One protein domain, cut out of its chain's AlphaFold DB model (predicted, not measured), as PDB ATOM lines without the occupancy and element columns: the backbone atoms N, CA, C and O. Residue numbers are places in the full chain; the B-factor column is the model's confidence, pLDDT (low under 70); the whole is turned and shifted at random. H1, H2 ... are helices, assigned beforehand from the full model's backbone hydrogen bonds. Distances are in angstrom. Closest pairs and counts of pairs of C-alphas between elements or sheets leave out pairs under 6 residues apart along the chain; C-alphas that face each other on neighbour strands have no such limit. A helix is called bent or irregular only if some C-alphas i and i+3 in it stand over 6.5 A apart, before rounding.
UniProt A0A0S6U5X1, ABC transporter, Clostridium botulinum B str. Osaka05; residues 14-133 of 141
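This is residues 14 to 133 of the 141 residues of the protein "ABC transporter" of Clostridium botulinum B str. Osaka05 (UniProt A0A0S6U5X1). The longest helix, H5, runs the opposite way to H3 at a small angle, and H1 crosses this pair slantwise; together they form a long, thin up-and-down bundle of three helices, each running against the one before it in the chain. The short helix H2 lies at one end of the rod, in the turn between H1 and H3, and the short helix H4 lies at the other end, folded back along residues 100 to 107 of H5. The printed part has 120 residues with five named helices, H1 to H5 in order along the chain, and no named strand; the class is all helix. The whole is loose, with a radius of gyration of the C-alphas of 18.7 A, and its C-alphas span 66 by 24 by 16 A.

Find C-alpha 100 at (190.640, 152.660, 155.524); from there H5, residues 100 to 132, runs 46.9 A to C-alpha 132 at (150.721, 164.565, 133.930). H3, residues 55 to 80, is 38.6 A long; it has a kink of 33 degrees near residue 74 and is only just irregular, with C-alphas 58 and 61 6.9 A apart. H1, residues 14 to 40, starts at C-alpha 14 at (176.112, 165.255, 154.535) and is 38.4 A long. Look for the short helices at residues 42 to 50, H2, 12.2 A, and at residues 88 to 95, H4, 10.3 A.

Begin at H5, which with H3 is a hub, each touching three other helices. H5 touches H3 at a shallow tilt of 18 degrees, opposite ways; the closest C-alphas are those of Thr 74 and Cys 115, 6.4 A apart. H5 touches H1 at a steep tilt of 38 degrees, the same way, closest at the C-alphas of Ala 23 and Val 118, 4.5 A. With residues 62 to 74 alone, H3 touches H1 at a steep tilt of 42 degrees, opposite ways; look at the C-alphas of Gly 30 and Ala 70, 4.8 A apart and the closest. H4 and H5 form a helical hairpin at a shallow tilt of 11 degrees, closest at the C-alphas of Met 90 and Ala 103, 5.3 A. H2 and H3 form another hairpin but only just touch, with 3 pairs of C-alphas within 8 A, the closest being Ile 45 and Ile 58 at 6.9 A. H4 is apart from H1, H2 and H3. In H1, H2, H4 and H5 every O i to N i+4 pair is within hydrogen-bond range; in H3, 18 of 22 are.

The two C-alphas farthest apart are those of Leu 51 and Gly 97, 66.1 A. The printed part has no cut and no long link. Look for low confidence, pLDDT under 70, at residues 130 to 133.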
ATOM      1  N   PRO A  14     175.470 165.480 155.829       83.62
ATOM      2  CA  PRO A  14     176.112 165.255 154.535       83.62
ATOM      3  C   PRO A  14     175.436 164.153 153.720       83.62
ATOM      4  O   PRO A  14     175.273 164.307 152.514       83.62
ATOM      5  N   LEU A  15     175.006 163.058 154.360       85.56
ATOM      6  CA  LEU A  15     174.369 161.946 153.657       85.56
ATOM      7  C   LEU A  15     173.035 162.362 153.031       85.56
ATOM      8  O   LEU A  15     172.798 162.080 151.858       85.56
ATOM      9  N   ALA A  16     172.191 163.075 153.782       86.25
ATOM     10  CA  ALA A  16     170.936 163.607 153.262       86.25
ATOM     11  C   ALA A  16     171.187 164.581 152.102       86.25
ATOM     12  O   ALA A  16     170.550 164.462 151.058       86.25
ATOM     13  N   GLY A  17     172.163 165.487 152.246       87.38
ATOM     14  CA  GLY A  17     172.554 166.410 151.180       87.38
ATOM     15  C   GLY A  17     173.025 165.691 149.914       87.38
ATOM     16  O   GLY A  17     172.605 166.044 148.815       87.38
ATOM     17  N   MET A  18     173.840 164.641 150.052       89.69
ATOM     18  CA  MET A  18     174.305 163.841 148.917       89.69
ATOM     19  C   MET A  18     173.160 163.095 148.231       89.69
ATOM     20  O   MET A  18     173.077 163.126 147.005       89.69
ATOM     21  N   ILE A  19     172.276 162.443 148.990       89.44
ATOM     22  CA  ILE A  19     171.145 161.696 148.425       89.44
ATOM     23  C   ILE A  19     170.200 162.647 147.686       89.44
ATOM     24  O   ILE A  19     169.901 162.419 146.514       89.44
ATOM     25  N   ILE A  20     169.784 163.740 148.332       90.25
ATOM     26  CA  ILE A  20     168.858 164.719 147.748       90.25
ATOM     27  C   ILE A  20     169.493 165.409 146.539       90.25
ATOM     28  O   ILE A  20     168.854 165.514 145.495       90.25
ATOM     29  N   GLY A  21     170.750 165.843 146.645       90.62
ATOM     30  CA  GLY A  21     171.450 166.524 145.555       90.62
ATOM     31  C   GLY A  21     171.604 165.642 144.315       90.62
ATOM     32  O   GLY A  21     171.311 166.084 143.205       90.62
ATOM     33  N   ASN A  22     171.993 164.376 144.491       91.81
ATOM     34  CA  ASN A  22     172.086 163.435 143.373       91.81
ATOM     35  C   ASN A  22     170.707 163.109 142.789       91.81
ATOM     36  O   ASN A  22     170.562 163.092 141.569       91.81
ATOM     37  N   ALA A  23     169.686 162.906 143.631       90.25
ATOM     38  CA  ALA A  23     168.319 162.682 143.169       90.25
ATOM     39  C   ALA A  23     167.797 163.871 142.350       90.25
ATOM     40  O   ALA A  23     167.255 163.675 141.266       90.25
ATOM     41  N   MET A  24     168.021 165.103 142.814       92.50
ATOM     42  CA  MET A  24     167.621 166.323 142.112       92.50
ATOM     43  C   MET A  24     168.301 166.446 140.743       92.50
ATOM     44  O   MET A  24     167.640 166.761 139.752       92.50
ATOM     45  N   THR A  25     169.604 166.172 140.669       92.12
ATOM     46  CA  THR A  25     170.340 166.156 139.397       92.12
ATOM     47  C   THR A  25     169.798 165.079 138.458       92.12
ATOM     48  O   THR A  25     169.519 165.369 137.296       92.12
ATOM     49  N   GLY A  26     169.573 163.863 138.967       91.25
ATOM     50  CA  GLY A  26     169.009 162.760 138.190       91.25
ATOM     51  C   GLY A  26     167.628 163.085 137.622       91.25
ATOM     52  O   GLY A  26     167.398 162.880 136.433       91.25
ATOM     53  N   ILE A  27     166.726 163.656 138.430       90.75
ATOM     54  CA  ILE A  27     165.395 164.091 137.972       90.75
ATOM     55  C   ILE A  27     165.513 165.120 136.850       90.75
ATOM     56  O   ILE A  27     164.856 164.972 135.823       90.75
ATOM     57  N   ASN A  28     166.340 166.154 137.030       91.38
ATOM     58  CA  ASN A  28     166.492 167.207 136.024       91.38
ATOM     59  C   ASN A  28     166.987 166.642 134.688       91.38
ATOM     60  O   ASN A  28     166.441 166.988 133.644       91.38
ATOM     61  N   ILE A  29     167.976 165.745 134.719       92.75
ATOM     62  CA  ILE A  29     168.491 165.089 133.512       92.75
ATOM     63  C   ILE A  29     167.418 164.192 132.890       92.75
ATOM     64  O   ILE A  29     167.189 164.280 131.688       92.75
ATOM     65  N   GLY A  30     166.724 163.381 133.692       90.06
ATOM     66  CA  GLY A  30     165.682 162.477 133.207       90.06
ATOM     67  C   GLY A  30     164.511 163.214 132.555       90.06
ATOM     68  O   GLY A  30     164.120 162.874 131.443       90.06
ATOM     69  N   ILE A  31     163.983 164.259 133.200       89.19
ATOM     70  CA  ILE A  31     162.894 165.075 132.642       89.19
ATOM     71  C   ILE A  31     163.352 165.786 131.370       89.19
ATOM     72  O   ILE A  31     162.642 165.755 130.368       89.19
ATOM     73  N   LYS A  32     164.530 166.418 131.400       90.56
ATOM     74  CA  LYS A  32     165.044 167.156 130.247       90.56
ATOM     75  C   LYS A  32     165.280 166.231 129.056       90.56
ATOM     76  O   LYS A  32     164.804 166.521 127.969       90.56
ATOM     77  N   SER A  33     165.923 165.083 129.280       91.44
ATOM     78  CA  SER A  33     166.130 164.061 128.252       91.44
ATOM     79  C   SER A  33     164.806 163.575 127.664       91.44
ATOM     80  O   SER A  33     164.695 163.399 126.455       91.44
ATOM     81  N   PHE A  34     163.783 163.391 128.499       89.31
ATOM     82  CA  PHE A  34     162.466 162.960 128.045       89.31
ATOM     83  C   PHE A  34     161.775 164.017 127.176       89.31
ATOM     84  O   PHE A  34     161.264 163.689 126.104       89.31
ATOM     85  N   MET A  35     161.791 165.282 127.605       87.69
ATOM     86  CA  MET A  35     161.232 166.400 126.837       87.69
ATOM     87  C   MET A  35     161.965 166.588 125.506       87.69
ATOM     88  O   MET A  35     161.316 166.647 124.463       87.69
ATOM     89  N   ASP A  36     163.299 166.590 125.532       90.25
ATOM     90  CA  ASP A  36     164.135 166.737 124.339       90.25
ATOM     91  C   ASP A  36     163.869 165.602 123.333       90.25
ATOM     92  O   ASP A  36     163.807 165.836 122.124       90.25
ATOM     93  N   SER A  37     163.691 164.365 123.809       89.38
ATOM     94  CA  SER A  37     163.389 163.215 122.949       89.38
ATOM     95  C   SER A  37     161.997 163.294 122.318       89.38
ATOM     96  O   SER A  37     161.852 163.006 121.129       89.38
ATOM     97  N   ILE A  38     160.981 163.739 123.067       87.00
ATOM     98  CA  ILE A  38     159.633 163.969 122.523       87.00
ATOM     99  C   ILE A  38     159.650 165.084 121.479       87.00
ATOM    100  O   ILE A  38     159.022 164.952 120.430       87.00
ATOM    101  N   GLU A  39     160.356 166.182 121.751       87.62
ATOM    102  CA  GLU A  39     160.426 167.318 120.836       87.62
ATOM    103  C   GLU A  39     161.119 166.933 119.523       87.62
ATOM    104  O   GLU A  39     160.605 167.234 118.442       87.62
ATOM    105  N   LYS A  40     162.221 166.177 119.601       89.69
ATOM    106  CA  LYS A  40     162.932 165.647 118.428       89.69
ATOM    107  C   LYS A  40     162.076 164.689 117.602       89.69
ATOM    108  O   LYS A  40     162.087 164.764 116.375       89.69
ATOM    109  N   GLU A  41     161.325 163.801 118.251       87.31
ATOM    110  CA  GLU A  41     160.507 162.790 117.571       87.31
ATOM    111  C   GLU A  41     159.038 163.202 117.371       87.31
ATOM    112  O   GLU A  41     158.211 162.382 116.968       87.31
ATOM    113  N   LYS A  42     158.694 164.482 117.558       86.69
ATOM    114  CA  LYS A  42     157.310 164.987 117.497       86.69
ATOM    115  C   LYS A  42     156.564 164.576 116.223       86.69
ATOM    116  O   LYS A  42     155.409 164.158 116.285       86.69
ATOM    117  N   ASN A  43     157.226 164.626 115.066       87.25
ATOM    118  CA  ASN A  43     156.638 164.216 113.784       87.25
ATOM    119  C   ASN A  43     156.298 162.717 113.742       87.25
ATOM    120  O   ASN A  43     155.241 162.323 113.240       87.25
ATOM    121  N   ARG A  44     157.175 161.879 114.303       86.88
ATOM    122  CA  ARG A  44     156.981 160.429 114.378       86.88
ATOM    123  C   ARG A  44     155.879 160.085 115.375       86.88
ATOM    124  O   ARG A  44     154.998 159.298 115.042       86.88
ATOM    125  N   ILE A  45     155.870 160.742 116.533       86.69
ATOM    126  CA  ILE A  45     154.817 160.612 117.549       86.69
ATOM    127  C   ILE A  45     153.448 160.969 116.951       86.69
ATOM    128  O   ILE A  45     152.523 160.166 117.038       86.69
ATOM    129  N   ASN A  46     153.328 162.107 116.259       85.38
ATOM    130  CA  ASN A  46     152.078 162.520 115.606       85.38
ATOM    131  C   ASN A  46     151.606 161.515 114.548       85.38
ATOM    132  O   ASN A  46     150.420 161.209 114.465       85.38
ATOM    133  N   THR A  47     152.532 160.959 113.763       87.00
ATOM    134  CA  THR A  47     152.205 159.921 112.776       87.00
ATOM    135  C   THR A  47     151.651 158.663 113.449       87.00
ATOM    136  O   THR A  47     150.624 158.144 113.025       87.00
ATOM    137  N   LEU A  48     152.284 158.197 114.528       85.50
ATOM    138  CA  LEU A  48     151.848 157.013 115.276       85.50
ATOM    139  C   LEU A  48     150.484 157.226 115.957       85.50
ATOM    140  O   LEU A  48     149.654 156.318 115.961       85.50
ATOM    141  N   ILE A  49     150.224 158.432 116.468       85.31
ATOM    142  CA  ILE A  49     148.914 158.809 117.022       85.31
ATOM    143  C   ILE A  49     147.838 158.784 115.929       85.31
ATOM    144  O   ILE A  49     146.759 158.237 116.151       85.31
ATOM    145  N   ASN A  50     148.134 159.312 114.737       86.75
ATOM    146  CA  ASN A  50     147.207 159.295 113.600       86.75
ATOM    147  C   ASN A  50     146.904 157.873 113.102       86.75
ATOM    148  O   ASN A  50     145.826 157.626 112.567       86.75
ATOM    149  N   LEU A  51     147.825 156.929 113.315       87.88
ATOM    150  CA  LEU A  51     147.626 155.501 113.052       87.88
ATOM    151  C   LEU A  51     146.809 154.788 114.149       87.88
ATOM    152  O   LEU A  51     146.564 153.589 114.041       87.88
ATOM    153  N   GLY A  52     146.374 155.501 115.194       84.31
ATOM    154  CA  GLY A  52     145.536 154.967 116.271       84.31
ATOM    155  C   GLY A  52     146.302 154.226 117.370       84.31
ATOM    156  O   GLY A  52     145.684 153.525 118.171       84.31
ATOM    157  N   ILE A  53     147.630 154.363 117.428       84.38
ATOM    158  CA  ILE A  53     148.459 153.703 118.442       84.38
ATOM    159  C   ILE A  53     148.296 154.418 119.785       84.38
ATOM    160  O   ILE A  53     148.243 155.647 119.867       84.38
ATOM    161  N   GLU A  54     148.220 153.641 120.865       80.75
ATOM    162  CA  GLU A  54     148.021 154.191 122.198       80.75
ATOM    163  C   GLU A  54     149.265 154.976 122.670       80.75
ATOM    164  O   GLU A  54     150.380 154.448 122.631       80.75
ATOM    165  N   PRO A  55     149.105 156.213 123.186       75.75
ATOM    166  CA  PRO A  55     150.216 157.059 123.637       75.75
ATOM    167  C   PRO A  55     151.173 156.390 124.627       75.75
ATOM    168  O   PRO A  55     152.366 156.682 124.628       75.75
ATOM    169  N   LYS A  56     150.670 155.467 125.457       77.56
ATOM    170  CA  LYS A  56     151.487 154.730 126.429       77.56
ATOM    171  C   LYS A  56     152.587 153.911 125.752       77.56
ATOM    172  O   LYS A  56     153.699 153.864 126.263       77.56
ATOM    173  N   ASP A  57     152.295 153.295 124.610       81.56
ATOM    174  CA  ASP A  57     153.225 152.384 123.943       81.56
ATOM    175  C   ASP A  57     154.236 153.158 123.098       81.56
ATOM    176  O   ASP A  57     155.387 152.745 122.986       81.56
ATOM    177  N   ILE A  58     153.844 154.341 122.614       83.12
ATOM    178  CA  ILE A  58     154.745 155.301 121.969       83.12
ATOM    179  C   ILE A  58     155.734 155.883 122.989       83.12
ATOM    180  O   ILE A  58     156.910 156.026 122.675       83.12
ATOM    181  N   LEU A  59     155.286 156.200 124.213       83.06
ATOM    182  CA  LEU A  59     156.102 156.876 125.235       83.06
ATOM    183  C   LEU A  59     157.057 155.954 126.012       83.06
ATOM    184  O   LEU A  59     158.078 156.423 126.512       83.06
ATOM    185  N   ARG A  60     156.761 154.651 126.109       85.12
ATOM    186  CA  ARG A  60     157.612 153.646 126.781       85.12
ATOM    187  C   ARG A  60     159.102 153.701 126.397       85.12
ATOM    188  O   ARG A  60     159.909 153.763 127.324       85.12
ATOM    189  N   PRO A  61     159.497 153.666 125.107       87.00
ATOM    190  CA  PRO A  61     160.911 153.720 124.730       87.00
ATOM    191  C   PRO A  61     161.581 155.014 125.206       87.00
ATOM    192  O   PRO A  61     162.632 154.958 125.834       87.00
ATOM    193  N   PHE A  62     160.916 156.161 125.049       87.12
ATOM    194  CA  PHE A  62     161.450 157.450 125.497       87.12
ATOM    195  C   PHE A  62     161.666 157.518 127.013       87.12
ATOM    196  O   PHE A  62     162.627 158.135 127.472       87.12
ATOM    197  N   ILE A  63     160.790 156.888 127.804       86.81
ATOM    198  CA  ILE A  63     160.951 156.788 129.262       86.81
ATOM    199  C   ILE A  63     162.199 155.969 129.610       86.81
ATOM    200  O   ILE A  63     162.970 156.390 130.471       86.81
ATOM    201  N   ASN A  64     162.407 154.827 128.950       89.06
ATOM    202  CA  ASN A  64     163.564 153.967 129.206       89.06
ATOM    203  C   ASN A  64     164.879 154.674 128.857       89.06
ATOM    204  O   ASN A  64     165.775 154.719 129.698       89.06
ATOM    205  N   ASP A  65     164.957 155.306 127.686       90.50
ATOM    206  CA  ASP A  65     166.156 156.034 127.245       90.50
ATOM    207  C   ASP A  65     166.485 157.203 128.187       90.50
ATOM    208  O   ASP A  65     167.643 157.482 128.512       90.50
ATOM    209  N   SER A  66     165.448 157.883 128.682       90.62
ATOM    210  CA  SER A  66     165.603 158.995 129.625       90.62
ATOM    211  C   SER A  66     166.042 158.524 131.010       90.62
ATOM    212  O   SER A  66     166.842 159.195 131.663       90.62
ATOM    213  N   LEU A  67     165.550 157.364 131.459       90.44
ATOM    214  CA  LEU A  67     165.987 156.733 132.704       90.44
ATOM    215  C   LEU A  67     167.462 156.324 132.621       90.44
ATOM    216  O   LEU A  67     168.218 156.599 133.550       90.44
ATOM    217  N   GLU A  68     167.875 155.715 131.509       91.75
ATOM    218  CA  GLU A  68     169.271 155.341 131.270       91.75
ATOM    219  C   GLU A  68     170.175 156.579 131.283       91.75
ATOM    220  O   GLU A  68     171.136 156.642 132.053       91.75
ATOM    221  N   THR A  69     169.795 157.621 130.539       92.56
ATOM    222  CA  THR A  69     170.528 158.895 130.476       92.56
ATOM    223  C   THR A  69     170.695 159.542 131.855       92.56
ATOM    224  O   THR A  69     171.765 160.061 132.180       92.56
ATOM    225  N   ALA A  70     169.668 159.479 132.705       91.94
ATOM    226  CA  ALA A  70     169.713 160.030 134.058       91.94
ATOM    227  C   ALA A  70     170.637 159.260 135.017       91.94
ATOM    228  O   ALA A  70     171.114 159.839 135.995       91.94
ATOM    229  N   LEU A  71     170.900 157.973 134.758       92.25
ATOM    230  CA  LEU A  71     171.746 157.119 135.600       92.25
ATOM    231  C   LEU A  71     173.232 157.170 135.222       92.25
ATOM    232  O   LEU A  71     174.083 156.916 136.082       92.25
ATOM    233  N   ILE A  72     173.561 157.546 133.981       93.44
ATOM    234  CA  ILE A  72     174.945 157.662 133.488       93.44
ATOM    235  C   ILE A  72     175.859 158.464 134.443       93.44
ATOM    236  O   ILE A  72     176.943 157.972 134.764       93.44
ATOM    237  N   PRO A  73     175.477 159.647 134.970       90.75
ATOM    238  CA  PRO A  73     176.338 160.411 135.878       90.75
ATOM    239  C   PRO A  73     176.669 159.671 137.180       90.75
ATOM    240  O   PRO A  73     177.802 159.736 137.670       90.75
ATOM    241  N   THR A  74     175.692 158.952 137.740       90.44
ATOM    242  CA  THR A  74     175.874 158.171 138.968       90.44
ATOM    243  C   THR A  74     176.800 156.984 138.720       90.44
ATOM    244  O   THR A  74     177.702 156.739 139.519       90.44
ATOM    245  N   LEU A  75     176.636 156.294 137.586       90.88
ATOM    246  CA  LEU A  75     177.522 155.203 137.173       90.88
ATOM    247  C   LEU A  75     178.953 155.689 136.934       90.88
ATOM    248  O   LEU A  75     179.888 155.107 137.478       90.88
ATOM    249  N   ASN A  76     179.133 156.791 136.207       90.94
ATOM    250  CA  ASN A  76     180.454 157.375 135.958       90.94
ATOM    251  C   ASN A  76     181.163 157.758 137.264       90.94
ATOM    252  O   ASN A  76     182.356 157.503 137.423       90.94
ATOM    253  N   SER A  77     180.423 158.317 138.224       88.12
ATOM    254  CA  SER A  77     180.962 158.640 139.550       88.12
ATOM    255  C   SER A  77     181.369 157.388 140.329       88.12
ATOM    256  O   SER A  77     182.410 157.384 140.984       88.12
ATOM    257  N   MET A  78     180.577 156.316 140.239       88.50
ATOM    258  CA  MET A  78     180.856 155.040 140.900       88.50
ATOM    259  C   MET A  78     182.064 154.319 140.287       88.50
ATOM    260  O   MET A  78     182.865 153.754 141.022       88.50
ATOM    261  N   LEU A  79     182.219 154.366 138.960       88.00
ATOM    262  CA  LEU A  79     183.343 153.756 138.243       88.00
ATOM    263  C   LEU A  79     184.658 154.518 138.455       88.00
ATOM    264  O   LEU A  79     185.711 153.904 138.603       88.00
ATOM    265  N   GLY A  80     184.610 155.854 138.471       85.56
ATOM    266  CA  GLY A  80     185.794 156.680 138.725       85.56
ATOM    267  C   GLY A  80     186.267 156.619 140.179       85.56
ATOM    268  O   GLY A  80     187.455 156.798 140.466       85.56
ATOM    269  N   MET A  81     185.348 156.327 141.100       86.56
ATOM    270  CA  MET A  81     185.644 156.176 142.513       86.56
ATOM    271  C   MET A  81     186.592 154.990 142.767       86.56
ATOM    272  O   MET A  81     186.327 153.855 142.390       86.56
ATOM    273  N   GLY A  82     187.687 155.248 143.486       73.12
ATOM    274  CA  GLY A  82     188.649 154.229 143.921       73.12
ATOM    275  C   GLY A  82     189.788 153.958 142.934       73.12
ATOM    276  O   GLY A  82     190.851 153.534 143.373       73.12
ATOM    277  N   ILE A  83     189.606 154.264 141.644       80.75
ATOM    278  CA  ILE A  83     190.673 154.202 140.627       80.75
ATOM    279  C   ILE A  83     191.219 155.601 140.330       80.75
ATOM    280  O   ILE A  83     192.428 155.809 140.334       80.75
ATOM    281  N   ILE A  84     190.326 156.561 140.069       82.31
ATOM    282  CA  ILE A  84     190.690 157.908 139.606       82.31
ATOM    283  C   ILE A  84     190.705 158.890 140.778       82.31
ATOM    284  O   ILE A  84     191.583 159.746 140.865       82.31
ATOM    285  N   PHE A  85     189.745 158.776 141.697       80.25
ATOM    286  CA  PHE A  85     189.658 159.654 142.862       80.25
ATOM    287  C   PHE A  85     189.015 158.967 144.069       80.25
ATOM    288  O   PHE A  85     188.189 158.060 143.945       80.25
ATOM    289  N   LEU A  86     189.382 159.440 145.260       83.56
ATOM    290  CA  LEU A  86     188.762 159.060 146.525       83.56
ATOM    291  C   LEU A  86     187.700 160.106 146.913       83.56
ATOM    292  O   LEU A  86     188.030 161.291 146.997       83.56
ATOM    293  N   PRO A  87     186.434 159.711 147.158       81.75
ATOM    294  CA  PRO A  87     185.376 160.640 147.545       81.75
ATOM    295  C   PRO A  87     185.738 161.426 148.804       81.75
ATOM    296  O   PRO A  87     186.320 160.875 149.735       81.75
ATOM    297  N   GLY A  88     185.338 162.698 148.875       82.56
ATOM    298  CA  GLY A  88     185.745 163.600 149.961       82.56
ATOM    299  C   GLY A  88     185.422 163.087 151.369       82.56
ATOM    300  O   GLY A  88     186.255 163.208 152.264       82.56
ATOM    301  N   MET A  89     184.262 162.444 151.564       83.62
ATOM    302  CA  MET A  89     183.908 161.830 152.854       83.62
ATOM    303  C   MET A  89     184.834 160.655 153.197       83.62
ATOM    304  O   MET A  89     185.273 160.539 154.338       83.62
ATOM    305  N   MET A  90     185.164 159.815 152.216       84.81
ATOM    306  CA  MET A  90     186.062 158.678 152.394       84.81
ATOM    307  C   MET A  90     187.485 159.144 152.731       84.81
ATOM    308  O   MET A  90     188.068 158.677 153.708       84.81
ATOM    309  N   THR A  91     188.019 160.115 151.985       85.50
ATOM    310  CA  THR A  91     189.330 160.720 152.262       85.50
ATOM    311  C   THR A  91     189.356 161.384 153.637       85.50
ATOM    312  O   THR A  91     190.292 161.168 154.398       85.50
ATOM    313  N   GLY A  92     188.312 162.139 153.998       85.25
ATOM    314  CA  GLY A  92     188.206 162.794 155.305       85.25
ATOM    315  C   GLY A  92     188.148 161.806 156.472       85.25
ATOM    316  O   GLY A  92     188.786 162.025 157.499       85.25
ATOM    317  N   GLN A  93     187.447 160.681 156.308       85.94
ATOM    318  CA  GLN A  93     187.430 159.599 157.293       85.94
ATOM    319  C   GLN A  93     188.820 158.971 157.465       85.94
ATOM    320  O   GLN A  93     189.261 158.771 158.601       85.94
ATOM    321  N   ILE A  94     189.523 158.700 156.363       86.81
ATOM    322  CA  ILE A  94     190.885 158.152 156.398       86.81
ATOM    323  C   ILE A  94     191.838 159.133 157.098       86.81
ATOM    324  O   ILE A  94     192.560 158.734 158.010       86.81
ATOM    325  N   LEU A  95     191.790 160.423 156.745       87.25
ATOM    326  CA  LEU A  95     192.634 161.461 157.352       87.25
ATOM    327  C   LEU A  95     192.348 161.661 158.849       87.25
ATOM    328  O   LEU A  95     193.252 161.969 159.616       87.25
ATOM    329  N   SER A  96     191.099 161.449 159.274       85.69
ATOM    330  CA  SER A  96     190.672 161.513 160.678       85.69
ATOM    331  C   SER A  96     191.106 160.291 161.510       85.69
ATOM    332  O   SER A  96     190.722 160.188 162.677       85.69
ATOM    333  N   GLY A  97     191.863 159.350 160.936       82.94
ATOM    334  CA  GLY A  97     192.387 158.176 161.637       82.94
ATOM    335  C   GLY A  97     191.426 156.985 161.704       82.94
ATOM    336  O   GLY A  97     191.661 156.057 162.477       82.94
ATOM    337  N   THR A  98     190.342 156.976 160.919       85.94
ATOM    338  CA  THR A  98     189.514 155.764 160.796       85.94
ATOM    339  C   THR A  98     190.195 154.727 159.905       85.94
ATOM    340  O   THR A  98     190.944 155.060 158.986       85.94
ATOM    341  N   LEU A  99     189.925 153.445 160.169       88.44
ATOM    342  CA  LEU A  99     190.490 152.348 159.389       88.44
ATOM    343  C   LEU A  99     190.052 152.467 157.915       88.44
ATOM    344  O   LEU A  99     188.841 152.470 157.661       88.44
ATOM    345  N   PRO A 100     190.979 152.480 156.937       85.31
ATOM    346  CA  PRO A 100     190.640 152.660 155.524       85.31
ATOM    347  C   PRO A 100     189.601 151.664 155.016       85.31
ATOM    348  O   PRO A 100     188.679 152.040 154.298       85.31
ATOM    349  N   ILE A 101     189.685 150.408 155.468       89.00
ATOM    350  CA  ILE A 101     188.728 149.360 155.101       89.00
ATOM    351  C   ILE A 101     187.290 149.732 155.491       89.00
ATOM    352  O   ILE A 101     186.358 149.505 154.725       89.00
ATOM    353  N   THR A 102     187.107 150.375 156.647       86.69
ATOM    354  CA  THR A 102     185.781 150.800 157.105       86.69
ATOM    355  C   THR A 102     185.259 151.961 156.266       86.69
ATOM    356  O   THR A 102     184.111 151.913 155.831       86.69
ATOM    357  N   ALA A 103     186.106 152.947 155.953       85.81
ATOM    358  CA  ALA A 103     185.738 154.084 155.111       85.81
ATOM    359  C   ALA A 103     185.313 153.645 153.698       85.81
ATOM    360  O   ALA A 103     184.312 154.138 153.176       85.81
ATOM    361  N   ILE A 104     186.012 152.662 153.113       88.19
ATOM    362  CA  ILE A 104     185.647 152.059 151.819       88.19
ATOM    363  C   ILE A 104     184.246 151.441 151.886       88.19
ATOM    364  O   ILE A 104     183.393 151.758 151.058       88.19
ATOM    365  N   MET A 105     183.988 150.572 152.871       88.06
ATOM    366  CA  MET A 105     182.705 149.866 152.983       88.06
ATOM    367  C   MET A 105     181.529 150.830 153.158       88.06
ATOM    368  O   MET A 105     180.491 150.656 152.516       88.06
ATOM    369  N   TYR A 106     181.697 151.874 153.976       87.50
ATOM    370  CA  TYR A 106     180.682 152.918 154.116       87.50
ATOM    371  C   TYR A 106     180.439 153.644 152.798       87.50
ATOM    372  O   TYR A 106     179.291 153.850 152.412       87.50
ATOM    373  N   GLN A 107     181.499 154.008 152.084       88.56
ATOM    374  CA  GLN A 107     181.358 154.753 150.846       88.56
ATOM    375  C   GLN A 107     180.675 153.929 149.739       88.56
ATOM    376  O   GLN A 107     179.837 154.471 149.019       88.56
ATOM    377  N   ILE A 108     180.946 152.622 149.652       89.31
ATOM    378  CA  ILE A 108     180.218 151.704 148.756       89.31
ATOM    379  C   ILE A 108     178.727 151.674 149.119       89.31
ATOM    380  O   ILE A 108     177.877 151.829 148.243       89.31
ATOM    381  N   ALA A 109     178.393 151.543 150.407       90.06
ATOM    382  CA  ALA A 109     177.002 151.545 150.858       90.06
ATOM    383  C   ALA A 109     176.276 152.860 150.512       90.06
ATOM    384  O   ALA A 109     175.131 152.837 150.060       90.06
ATOM    385  N   ILE A 110     176.952 154.004 150.664       89.69
ATOM    386  CA  ILE A 110     176.414 155.322 150.297       89.69
ATOM    387  C   ILE A 110     176.167 155.413 148.789       89.69
ATOM    388  O   ILE A 110     175.121 155.901 148.372       89.69
ATOM    389  N   MET A 111     177.097 154.925 147.965       90.75
ATOM    390  CA  MET A 111     176.941 154.940 146.507       90.75
ATOM    391  C   MET A 111     175.762 154.083 146.043       90.75
ATOM    392  O   MET A 111     174.995 154.518 145.184       90.75
ATOM    393  N   ILE A 112     175.564 152.911 146.650       90.94
ATOM    394  CA  ILE A 112     174.390 152.070 146.387       90.94
ATOM    395  C   ILE A 112     173.112 152.818 146.781       90.94
ATOM    396  O   ILE A 112     172.189 152.905 145.975       90.94
ATOM    397  N   ALA A 113     173.075 153.423 147.973       91.12
ATOM    398  CA  ALA A 113     171.916 154.183 148.437       91.12
ATOM    399  C   ALA A 113     171.572 155.359 147.506       91.12
ATOM    400  O   ALA A 113     170.403 155.570 147.181       91.12
ATOM    401  N   ILE A 114     172.582 156.095 147.033       91.44
ATOM    402  CA  ILE A 114     172.405 157.182 146.064       91.44
ATOM    403  C   ILE A 114     171.864 156.635 144.744       91.44
ATOM    404  O   ILE A 114     170.875 157.159 144.242       91.44
ATOM    405  N   CYS A 115     172.462 155.571 144.205       91.69
ATOM    406  CA  CYS A 115     172.022 154.961 142.952       91.69
ATOM    407  C   CYS A 115     170.560 154.501 143.025       91.69
ATOM    408  O   CYS A 115     169.753 154.853 142.165       91.69
ATOM    409  N   THR A 116     170.180 153.798 144.096       92.12
ATOM    410  CA  THR A 116     168.790 153.382 144.323       92.12
ATOM    411  C   THR A 116     167.856 154.583 144.455       92.12
ATOM    412  O   THR A 116     166.787 154.585 143.848       92.12
ATOM    413  N   SER A 117     168.255 155.620 145.196       92.19
ATOM    414  CA  SER A 117     167.453 156.836 145.354       92.19
ATOM    415  C   SER A 117     167.244 157.558 144.025       92.19
ATOM    416  O   SER A 117     166.122 157.953 143.719       92.19
ATOM    417  N   VAL A 118     168.297 157.727 143.223       90.94
ATOM    418  CA  VAL A 118     168.220 158.361 141.900       90.94
ATOM    419  C   VAL A 118     167.314 157.545 140.988       90.94
ATOM    420  O   VAL A 118     166.369 158.097 140.434       90.94
ATOM    421  N   CYS A 119     167.533 156.231 140.897       90.88
ATOM    422  CA  CYS A 119     166.721 155.337 140.075       90.88
ATOM    423  C   CYS A 119     165.235 155.411 140.453       90.88
ATOM    424  O   CYS A 119     164.394 155.677 139.596       90.88
ATOM    425  N   ALA A 120     164.911 155.272 141.742       91.44
ATOM    426  CA  ALA A 120     163.536 155.346 142.226       91.44
ATOM    427  C   ALA A 120     162.898 156.713 141.941       91.44
ATOM    428  O   ALA A 120     161.756 156.780 141.491       91.44
ATOM    429  N   THR A 121     163.636 157.802 142.165       89.56
ATOM    430  CA  THR A 121     163.099 159.157 141.995       89.56
ATOM    431  C   THR A 121     162.897 159.506 140.521       89.56
ATOM    432  O   THR A 121     161.851 160.042 140.167       89.56
ATOM    433  N   VAL A 122     163.845 159.164 139.643       88.88
ATOM    434  CA  VAL A 122     163.716 159.377 138.192       88.88
ATOM    435  C   VAL A 122     162.598 158.515 137.626       88.88
ATOM    436  O   VAL A 122     161.749 159.028 136.902       88.88
ATOM    437  N   PHE A 123     162.539 157.235 137.998       89.00
ATOM    438  CA  PHE A 123     161.460 156.349 137.576       89.00
ATOM    439  C   PHE A 123     160.096 156.898 137.997       89.00
ATOM    440  O   PHE A 123     159.187 156.974 137.170       89.00
ATOM    441  N   LEU A 124     159.951 157.329 139.254       87.56
ATOM    442  CA  LEU A 124     158.709 157.914 139.748       87.56
ATOM    443  C   LEU A 124     158.385 159.227 139.028       87.56
ATOM    444  O   LEU A 124     157.244 159.435 138.633       87.56
ATOM    445  N   SER A 125     159.383 160.078 138.796       86.31
ATOM    446  CA  SER A 125     159.215 161.351 138.098       86.31
ATOM    447  C   SER A 125     158.796 161.166 136.642       86.31
ATOM    448  O   SER A 125     157.912 161.877 136.179       86.31
ATOM    449  N   LEU A 126     159.375 160.207 135.919       83.56
ATOM    450  CA  LEU A 126     158.973 159.881 134.549       83.56
ATOM    451  C   LEU A 126     157.591 159.216 134.525       83.56
ATOM    452  O   LEU A 126     156.776 159.520 133.653       83.56
ATOM    453  N   ASN A 127     157.285 158.372 135.521       79.75
ATOM    454  CA  ASN A 127     155.965 157.759 135.655       79.75
ATOM    455  C   ASN A 127     154.860 158.793 135.937       79.75
ATOM    456  O   ASN A 127     153.761 158.738 135.387       79.75
ATOM    457  N   LEU A 128     155.141 159.758 136.806       77.00
ATOM    458  CA  LEU A 128     154.230 160.862 137.083       77.00
ATOM    459  C   LEU A 128     154.195 161.857 135.919       77.00
ATOM    460  O   LEU A 128     153.123 162.361 135.597       77.00
ATOM    461  N   GLY A 129     155.321 162.082 135.241       71.56
ATOM    462  CA  GLY A 129     155.435 162.940 134.063       71.56
ATOM    463  C   GLY A 129     154.560 162.470 132.901       71.56
ATOM    464  O   GLY A 129     153.789 163.270 132.371       71.56
ATOM    465  N   TYR A 130     154.572 161.172 132.560       65.00
ATOM    466  CA  TYR A 130     153.668 160.654 131.519       65.00
ATOM    467  C   TYR A 130     152.194 160.748 131.941       65.00
ATOM    468  O   TYR A 130     151.339 161.025 131.103       65.00
ATOM    469  N   LYS A 131     151.877 160.546 133.232       60.88
ATOM    470  CA  LYS A 131     150.508 160.729 133.751       60.88
ATOM    471  C   LYS A 131     150.080 162.193 133.727       60.88
ATOM    472  O   LYS A 131     148.918 162.465 133.459       60.88
ATOM    473  N   SER A 132     150.996 163.127 133.972       57.41
ATOM    474  CA  SER A 132     150.721 164.565 133.930       57.41
ATOM    475  C   SER A 132     150.523 165.083 132.504       57.41
ATOM    476  O   SER A 132     149.761 166.026 132.310       57.41
ATOM    477  N   LEU A 133     151.157 164.460 131.504       55.00
ATOM    478  CA  LEU A 133     150.841 164.680 130.084       55.00
ATOM    479  C   LEU A 133     149.438 164.160 129.716       55.00
ATOM    480  O   LEU A 133     148.858 164.580 128.718       55.00
TER     481      LEU A 133